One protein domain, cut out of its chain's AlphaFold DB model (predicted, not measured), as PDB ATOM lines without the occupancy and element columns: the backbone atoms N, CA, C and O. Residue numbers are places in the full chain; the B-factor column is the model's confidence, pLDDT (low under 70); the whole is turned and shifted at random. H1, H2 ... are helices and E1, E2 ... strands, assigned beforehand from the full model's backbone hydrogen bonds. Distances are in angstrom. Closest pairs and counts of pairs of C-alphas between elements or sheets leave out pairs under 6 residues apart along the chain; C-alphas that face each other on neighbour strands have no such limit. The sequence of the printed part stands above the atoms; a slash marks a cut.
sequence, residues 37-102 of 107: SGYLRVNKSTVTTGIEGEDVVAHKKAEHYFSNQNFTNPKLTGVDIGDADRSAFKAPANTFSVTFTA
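What this domain is: This is residues 37 to 102 of the 107 residues of an uncharacterized protein of Rhodanobacter sp. ANJX3 (UniProt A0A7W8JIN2). Two ribbons of two antiparallel strands each, the hairpin E1-E2 and the pair E3-E4, make a flat slab; they come closest where the end of E2 meets the start of E3, and spread apart from there like a V. The short helix H1 sits at one end of the long axis and the short helix H2 near the other, and residues 73 to 94, a long stretch with no named element, run back past E2 and across E3 before the chain enters E4. The printed part has 66 residues with two named helices and four named strands in the order E1, E2, H1, E3, H2, E4, and its class is mixed, helices and strands. It is only just compact, close to loose, with a radius of gyration of the C-alphas of 12.5 A and spans of 39 by 23 by 12 A.

Where its parts are: E1, residues 37 to 42, begins with C-alpha 37 at (334.222, 234.613, 149.197) and is 16.2 A long. E2, residues 45 to 52, is the longest strand, 23.2 A. H1 holds residues 53 to 57. E3, residues 61 to 67, is 20.1 A long. H2 holds residues 69 to 72. E4, residues 95 to 101, is 19.5 A long and ends with C-alpha 101 at (328.100, 237.898, 158.685).

How they stand to each other: E1 and E2 form an antiparallel hairpin at 158 degrees, with N 40 and O 47 within hydrogen-bond range at 2.8 A. The closest C-alphas of E2 and E3 are those of Ile 51 and Ala 62, 5.3 A apart. E3 and E4 are antiparallel neighbours at 161 degrees, with N 66 and O 96 within hydrogen-bond range at 2.8 A. The closest C-alphas of H1 and E3 are those of Asp 55 and Lys 61, 7.0 A apart. Val 42 of E1 and Phe 71 of H2 have the closest C-alphas of those two elements, 6.9 A apart. Residues 46 to 47 of E2 form a short parallel pairing with residues 79 to 80. E1 is apart from H1, E3 and E4, and H1 is apart from H2. In H1 every O i to N i+4 pair is within hydrogen-bond range; H2 is too short for such a pair.

The domain as a whole: The two C-alphas farthest apart, those of Ala 58 and Lys 75, are 39.7 A apart. The printed part has no cut. The link from H2 to E4, with 22 residues, is long, and the other four links are tight. The mean pLDDT of the printed part is 90.8, and no printed residue is under 70.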
ATOM      1  N   SER A  37     334.808 233.865 150.320       91.56
ATOM      2  CA  SER A  37     334.222 234.613 149.197       91.56
ATOM      3  C   SER A  37     332.946 233.954 148.684       91.56
ATOM      4  O   SER A  37     332.868 232.733 148.548       91.56
ATOM      5  N   GLY A  38     331.951 234.771 148.351       89.38
ATOM      6  CA  GLY A  38     330.737 234.355 147.662       89.38
ATOM      7  C   GLY A  38     330.647 234.952 146.262       89.38
ATOM      8  O   GLY A  38     331.132 236.049 145.988       89.38
ATOM      9  N   TYR A  39     329.979 234.214 145.378       91.25
ATOM     10  CA  TYR A  39     329.694 234.624 144.007       91.25
ATOM     11  C   TYR A  39     328.182 234.653 143.808       91.25
ATOM     12  O   TYR A  39     327.509 233.634 143.976       91.25
ATOM     13  N   LEU A  40     327.644 235.812 143.439       88.62
ATOM     14  CA  LEU A  40     326.228 236.001 143.149       88.62
ATOM     15  C   LEU A  40     326.050 236.329 141.669       88.62
ATOM     16  O   LEU A  40     326.805 237.106 141.091       88.62
ATOM     17  N   ARG A  41     325.036 235.741 141.037       88.31
ATOM     18  CA  ARG A  41     324.705 236.009 139.635       88.31
ATOM     19  C   ARG A  41     323.605 237.065 139.572       88.31
ATOM     20  O   ARG A  41     322.527 236.853 140.118       88.31
ATOM     21  N   VAL A  42     323.856 238.164 138.866       84.81
ATOM     22  CA  VAL A  42     322.857 239.206 138.591       84.81
ATOM     23  C   VAL A  42     322.788 239.391 137.079       84.81
ATOM     24  O   VAL A  42     323.713 239.917 136.458       84.81
ATOM     25  N   ASN A  43     321.701 238.926 136.458       83.25
ATOM     26  CA  ASN A  43     321.569 238.850 135.000       83.25
ATOM     27  C   ASN A  43     322.759 238.095 134.358       83.25
ATOM     28  O   ASN A  43     322.965 236.907 134.611       83.25
ATOM     29  N   LYS A  44     323.545 238.777 133.512       83.75
ATOM     30  CA  LYS A  44     324.748 238.233 132.855       83.75
ATOM     31  C   LYS A  44     326.048 238.533 133.613       83.75
ATOM     32  O   LYS A  44     327.103 238.037 133.211       83.75
ATOM     33  N   SER A  45     325.968 239.298 134.695       86.12
ATOM     34  CA  SER A  45     327.104 239.717 135.512       86.12
ATOM     35  C   SER A  45     327.234 238.845 136.757       86.12
ATOM     36  O   SER A  45     326.277 238.206 137.206       86.12
ATOM     37  N   THR A  46     328.441 238.811 137.306       90.06
ATOM     38  CA  THR A  46     328.741 238.152 138.572       90.06
ATOM     39  C   THR A  46     329.195 239.210 139.563       90.06
ATOM     40  O   THR A  46     330.082 239.998 139.266       90.06
ATOM     41  N   VAL A  47     328.586 239.219 140.736       91.31
ATOM     42  CA  VAL A  47     329.075 239.936 141.908       91.31
ATOM     43  C   VAL A  47     329.956 238.975 142.695       91.31
ATOM     44  O   VAL A  47     329.547 237.839 142.943       91.31
ATOM     45  N   THR A  48     331.149 239.408 143.080       92.12
ATOM     46  CA  THR A  48     332.004 238.678 144.014       92.12
ATOM     47  C   THR A  48     332.359 239.574 145.187       92.12
ATOM     48  O   THR A  48     332.559 240.772 145.038       92.12
ATOM     49  N   THR A  49     332.345 239.002 146.375       92.69
ATOM     50  CA  THR A  49     332.581 239.709 147.633       92.69
ATOM     51  C   THR A  49     332.901 238.667 148.689       92.69
ATOM     52  O   THR A  49     332.576 237.489 148.516       92.69
ATOM     53  N   GLY A  50     333.547 239.080 149.768       93.19
ATOM     54  CA  GLY A  50     333.917 238.174 150.832       93.19
ATOM     55  C   GLY A  50     334.088 238.860 152.172       93.19
ATOM     56  O   GLY A  50     333.784 240.038 152.343       93.19
ATOM     57  N   ILE A  51     334.573 238.066 153.112       94.38
ATOM     58  CA  ILE A  51     334.974 238.458 154.454       94.38
ATOM     59  C   ILE A  51     336.363 237.878 154.719       94.38
ATOM     60  O   ILE A  51     336.630 236.715 154.399       94.38
ATOM     61  N   GLU A  52     337.247 238.696 155.279       94.12
ATOM     62  CA  GLU A  52     338.595 238.275 155.657       94.12
ATOM     63  C   GLU A  52     338.534 237.213 156.760       94.12
ATOM     64  O   GLU A  52     337.671 237.250 157.636       94.12
ATOM     65  N   GLY A  53     339.459 236.256 156.747       92.38
ATOM     66  CA  GLY A  53     339.456 235.122 157.676       92.38
ATOM     67  C   GLY A  53     339.557 235.552 159.139       92.38
ATOM     68  O   GLY A  53     338.926 234.955 160.008       92.38
ATOM     69  N   GLU A  54     340.275 236.639 159.415       91.88
ATOM     70  CA  GLU A  54     340.368 237.216 160.761       91.88
ATOM     71  C   GLU A  54     339.036 237.809 161.224       91.88
ATOM     72  O   GLU A  54     338.675 237.691 162.393       91.88
ATOM     73  N   ASP A  55     338.269 238.385 160.301       93.19
ATOM     74  CA  ASP A  55     336.932 238.900 160.574       93.19
ATOM     75  C   ASP A  55     335.903 237.774 160.704       93.19
ATOM     76  O   ASP A  55     334.948 237.914 161.467       93.19
ATOM     77  N   VAL A  56     336.120 236.635 160.038       91.00
ATOM     78  CA  VAL A  56     335.329 235.420 160.272       91.00
ATOM     79  C   VAL A  56     335.520 234.923 161.702       91.00
ATOM     80  O   VAL A  56     334.535 234.769 162.425       91.00
ATOM     81  N   VAL A  57     336.775 234.727 162.121       87.56
ATOM     82  CA  VAL A  57     337.124 234.249 163.473       87.56
ATOM     83  C   VAL A  57     336.690 235.249 164.547       87.56
ATOM     84  O   VAL A  57     336.265 234.862 165.627       87.56
ATOM     85  N   ALA A  58     336.740 236.549 164.251       90.44
ATOM     86  CA  ALA A  58     336.276 237.592 165.161       90.44
ATOM     87  C   ALA A  58     334.749 237.824 165.127       90.44
ATOM     88  O   ALA A  58     334.275 238.790 165.729       90.44
ATOM     89  N   HIS A  59     333.980 236.989 164.416       90.81
ATOM     90  CA  HIS A  59     332.519 237.093 164.259       90.81
ATOM     91  C   HIS A  59     332.042 238.465 163.779       90.81
ATOM     92  O   HIS A  59     331.014 238.995 164.215       90.81
ATOM     93  N   LYS A  60     332.816 239.073 162.883       93.06
ATOM     94  CA  LYS A  60     332.491 240.363 162.293       93.06
ATOM     95  C   LYS A  60     331.635 240.193 161.043       93.06
ATOM     96  O   LYS A  60     331.260 239.099 160.610       93.06
ATOM     97  N   LYS A  61     331.293 241.345 160.479       94.38
ATOM     98  CA  LYS A  61     330.609 241.474 159.202       94.38
ATOM     99  C   LYS A  61     331.496 242.209 158.208       94.38
ATOM    100  O   LYS A  61     332.206 243.131 158.600       94.38
ATOM    101  N   ALA A  62     331.372 241.845 156.942       95.31
ATOM    102  CA  ALA A  62     331.920 242.595 155.822       95.31
ATOM    103  C   ALA A  62     330.758 243.023 154.927       95.31
ATOM    104  O   ALA A  62     329.925 242.195 154.557       95.31
ATOM    105  N   GLU A  63     330.673 244.311 154.614       96.31
ATOM    106  CA  GLU A  63     329.671 244.858 153.705       96.31
ATOM    107  C   GLU A  63     330.386 245.486 152.514       96.31
ATOM    108  O   GLU A  63     331.253 246.338 152.687       96.31
ATOM    109  N   HIS A  64     329.998 245.068 151.312       96.50
ATOM    110  CA  HIS A  64     330.467 245.668 150.071       96.50
ATOM    111  C   HIS A  64     329.281 246.249 149.309       96.50
ATOM    112  O   HIS A  64     328.210 245.637 149.232       96.50
ATOM    113  N   TYR A  65     329.476 247.443 148.761       96.88
ATOM    114  CA  TYR A  65     328.503 248.181 147.972       96.88
ATOM    115  C   TYR A  65     328.769 248.003 146.481       96.88
ATOM    116  O   TYR A  65     329.907 247.860 146.042       96.88
ATOM    117  N   PHE A  66     327.698 248.045 145.697       94.75
ATOM    118  CA  PHE A  66     327.715 247.822 144.258       94.75
ATOM    119  C   PHE A  66     326.808 248.832 143.568       94.75
ATOM    120  O   PHE A  66     325.694 249.099 144.026       94.75
ATOM    121  N   SER A  67     327.247 249.372 142.433       93.31
ATOM    122  CA  SER A  67     326.433 250.294 141.639       93.31
ATOM    123  C   SER A  67     325.338 249.543 140.886       93.31
ATOM    124  O   SER A  67     325.631 248.674 140.065       93.31
ATOM    125  N   ASN A  68     324.072 249.943 141.055       92.06
ATOM    126  CA  ASN A  68     322.968 249.387 140.260       92.06
ATOM    127  C   ASN A  68     323.194 249.583 138.751       92.06
ATOM    128  O   ASN A  68     322.751 248.770 137.939       92.06
ATOM    129  N   GLN A  69     323.913 250.640 138.356       88.12
ATOM    130  CA  GLN A  69     324.170 250.946 136.946       88.12
ATOM    131  C   GLN A  69     324.915 249.809 136.233       88.12
ATOM    132  O   GLN A  69     324.610 249.535 135.070       88.12
ATOM    133  N   ASN A  70     325.787 249.083 136.942       85.00
ATOM    134  CA  ASN A  70     326.559 247.962 136.397       85.00
ATOM    135  C   ASN A  70     325.671 246.785 135.949       85.00
ATOM    136  O   ASN A  70     326.093 245.974 135.127       85.00
ATOM    137  N   PHE A  71     324.427 246.719 136.435       85.94
ATOM    138  CA  PHE A  71     323.500 245.607 136.191       85.94
ATOM    139  C   PHE A  71     322.287 245.985 135.334       85.94
ATOM    140  O   PHE A  71     321.527 245.107 134.924       85.94
ATOM    141  N   THR A  72     322.118 247.276 135.029       83.88
ATOM    142  CA  THR A  72     321.047 247.774 134.144       83.88
ATOM    143  C   THR A  72     321.401 247.694 132.661       83.88
ATOM    144  O   THR A  72     320.505 247.606 131.822       83.88
ATOM    145  N   ASN A  73     322.691 247.697 132.313       79.06
ATOM    146  CA  ASN A  73     323.129 247.594 130.927       79.06
ATOM    147  C   ASN A  73     323.404 246.123 130.558       79.06
ATOM    148  O   ASN A  73     324.413 245.571 130.993       79.06
ATOM    149  N   PRO A  74     322.589 245.487 129.696       72.81
ATOM    150  CA  PRO A  74     322.738 244.071 129.343       72.81
ATOM    151  C   PRO A  74     324.002 243.757 128.525       72.81
ATOM    152  O   PRO A  74     324.277 242.584 128.263       72.81
ATOM    153  N   LYS A  75     324.742 244.786 128.084       75.38
ATOM    154  CA  LYS A  75     326.042 244.654 127.411       75.38
ATOM    155  C   LYS A  75     327.213 244.603 128.390       75.38
ATOM    156  O   LYS A  75     328.294 244.182 127.989       75.38
ATOM    157  N   LEU A  76     327.023 245.042 129.636       70.12
ATOM    158  CA  LEU A  76     328.036 244.894 130.671       70.12
ATOM    159  C   LEU A  76     328.000 243.449 131.163       70.12
ATOM    160  O   LEU A  76     326.994 242.960 131.670       70.12
ATOM    161  N   THR A  77     329.114 242.761 130.954       75.94
ATOM    162  CA  THR A  77     329.368 241.404 131.430       75.94
ATOM    163  C   THR A  77     330.692 241.415 132.167       75.94
ATOM    164  O   THR A  77     331.628 242.068 131.711       75.94
ATOM    165  N   GLY A  78     330.798 240.675 133.264       84.38
ATOM    166  CA  GLY A  78     332.050 240.573 134.002       84.38
ATOM    167  C   GLY A  78     331.829 240.289 135.475       84.38
ATOM    168  O   GLY A  78     330.724 239.924 135.892       84.38
ATOM    169  N   VAL A  79     332.915 240.447 136.225       87.50
ATOM    170  CA  VAL A  79     332.955 240.324 137.678       87.50
ATOM    171  C   VAL A  79     333.016 241.727 138.273       87.50
ATOM    172  O   VAL A  79     333.896 242.505 137.914       87.50
ATOM    173  N   ASP A  80     332.075 242.039 139.155       91.69
ATOM    174  CA  ASP A  80     332.076 243.243 139.982       91.69
ATOM    175  C   ASP A  80     332.464 242.848 141.411       91.69
ATOM    176  O   ASP A  80     331.843 241.950 141.986       91.69
ATOM    177  N   ILE A  81     333.510 243.480 141.948       92.19
ATOM    178  CA  ILE A  81     334.032 243.226 143.302       92.19
ATOM    179  C   ILE A  81     333.453 244.192 144.348       92.19
ATOM    180  O   ILE A  81     333.590 243.954 145.544       92.19
ATOM    181  N   GLY A  82     332.779 245.256 143.897       93.75
ATOM    182  CA  GLY A  82     332.232 246.293 144.766       93.75
ATOM    183  C   GLY A  82     333.298 247.158 145.439       93.75
ATOM    184  O   GLY A  82     334.465 247.157 145.052       93.75
ATOM    185  N   ASP A  83     332.864 247.919 146.441       96.00
ATOM    186  CA  ASP A  83     333.726 248.736 147.301       96.00
ATOM    187  C   ASP A  83     333.216 248.693 148.750       96.00
ATOM    188  O   ASP A  83     332.014 248.546 148.986       96.00
ATOM    189  N   ALA A  84     334.115 248.817 149.725       95.50
ATOM    190  CA  ALA A  84     333.760 248.865 151.142       95.50
ATOM    191  C   ALA A  84     333.133 250.211 151.543       95.50
ATOM    192  O   ALA A  84     332.393 250.275 152.525       95.50
ATOM    193  N   ASP A  85     333.387 251.282 150.783       96.19
ATOM    194  CA  ASP A  85     332.799 252.596 151.021       96.19
ATOM    195  C   ASP A  85     331.782 252.963 149.935       96.19
ATOM    196  O   ASP A  85     332.092 253.150 148.757       96.19
ATOM    197  N   ARG A  86     330.528 253.157 150.353       96.38
ATOM    198  CA  ARG A  86     329.448 253.615 149.472       96.38
ATOM    199  C   ARG A  86     329.763 254.967 148.819       96.38
ATOM    200  O   ARG A  86     329.264 255.250 147.728       96.38
ATOM    201  N   SER A  87     330.562 255.810 149.470       96.88
ATOM    202  CA  SER A  87     330.944 257.128 148.963       96.88
ATOM    203  C   SER A  87     331.920 257.068 147.778       96.88
ATOM    204  O   SER A  87     332.008 258.035 147.021       96.88
ATOM    205  N   ALA A  88     332.569 255.918 147.541       95.88
ATOM    206  CA  ALA A  88     333.452 255.700 146.395       95.88
ATOM    207  C   ALA A  88     332.707 255.715 145.043       95.88
ATOM    208  O   ALA A  88     333.305 255.909 143.980       95.88
ATOM    209  N   PHE A  89     331.382 255.540 145.054       94.81
ATOM    210  CA  PHE A  89     330.561 255.540 143.847       94.81
ATOM    211  C   PHE A  89     330.113 256.949 143.451       94.81
ATOM    212  O   PHE A  89     329.690 257.747 144.279       94.81
ATOM    213  N   LYS A  90     330.065 257.228 142.140       94.31
ATOM    214  CA  LYS A  90     329.558 258.508 141.598       94.31
ATOM    215  C   LYS A  90     328.114 258.825 142.005       94.31
ATOM    216  O   LYS A  90     327.735 259.990 142.051       94.31
ATOM    217  N   ALA A  91     327.301 257.798 142.250       95.06
ATOM    218  CA  ALA A  91     325.916 257.930 142.690       95.06
ATOM    219  C   ALA A  91     325.662 257.025 143.913       95.06
ATOM    220  O   ALA A  91     325.056 255.965 143.753       95.06
ATOM    221  N   PRO A  92     326.088 257.427 145.129       95.69
ATOM    222  CA  PRO A  92     325.996 256.595 146.338       95.69
ATOM    223  C   PRO A  92     324.568 256.164 146.693       95.69
ATOM    224  O   PRO A  92     324.351 255.103 147.260       95.69
ATOM    225  N   ALA A  93     323.562 256.972 146.348       96.38
ATOM    226  CA  ALA A  93     322.157 256.624 146.568       96.38
ATOM    227  C   ALA A  93     321.644 255.525 145.615       96.38
ATOM    228  O   ALA A  93     320.595 254.940 145.866       96.38
ATOM    229  N   ASN A  94     322.367 255.240 144.528       96.19
ATOM    230  CA  ASN A  94     322.009 254.240 143.525       96.19
ATOM    231  C   ASN A  94     322.904 252.991 143.620       96.19
ATOM    232  O   ASN A  94     323.423 252.490 142.617       96.19
ATOM    233  N   THR A  95     323.087 252.502 144.844       96.06
ATOM    234  CA  THR A  95     323.846 251.286 145.147       96.06
ATOM    235  C   THR A  95     322.992 250.283 145.913       96.06
ATOM    236  O   THR A  95     322.093 250.680 146.654       96.06
ATOM    237  N   PHE A  96     323.328 249.002 145.814       94.19
ATOM    238  CA  PHE A  96     322.917 247.976 146.777       94.19
ATOM    239  C   PHE A  96     324.146 247.465 147.532       94.19
ATOM    240  O   PHE A  96     325.274 247.787 147.155       94.19
ATOM    241  N   SER A  97     323.945 246.682 148.589       95.31
ATOM    242  CA  SER A  97     325.039 246.023 149.300       95.31
ATOM    243  C   SER A  97     324.841 244.521 149.406       95.31
ATOM    244  O   SER A  97     323.724 244.005 149.337       95.31
ATOM    245  N   VAL A  98     325.958 243.823 149.578       94.75
ATOM    246  CA  VAL A  98     326.001 242.424 149.995       94.75
ATOM    247  C   VAL A  98     326.776 242.374 151.301       94.75
ATOM    248  O   VAL A  98     327.892 242.887 151.382       94.75
ATOM    249  N   THR A  99     326.172 241.766 152.321       95.00
ATOM    250  CA  THR A  99     326.769 241.642 153.654       95.00
ATOM    251  C   THR A  99     327.077 240.183 153.966       95.00
ATOM    252  O   THR A  99     326.183 239.338 153.938       95.00
ATOM    253  N   PHE A 100     328.322 239.899 154.332       94.19
ATOM    254  CA  PHE A 100     328.718 238.663 155.000       94.19
ATOM    255  C   PHE A 100     328.660 238.876 156.501       94.19
ATOM    256  O   PHE A 100     329.124 239.894 157.005       94.19
ATOM    257  N   THR A 101     328.089 237.919 157.221       92.56
ATOM    258  CA  THR A 101     328.100 237.898 158.685       92.56
ATOM    259  C   THR A 101     328.631 236.548 159.124       92.56
ATOM    260  O   THR A 101     328.025 235.526 158.802       92.56
ATOM    261  N   ALA A 102     329.741 236.548 159.857       91.69
ATOM    262  CA  ALA A 102     330.264 235.348 160.486       91.69
ATOM    263  C   ALA A 102     329.706 235.215 161.904       91.69
ATOM    264  O   ALA A 102     329.590 236.198 162.635       91.69
TER     265      ALA A 102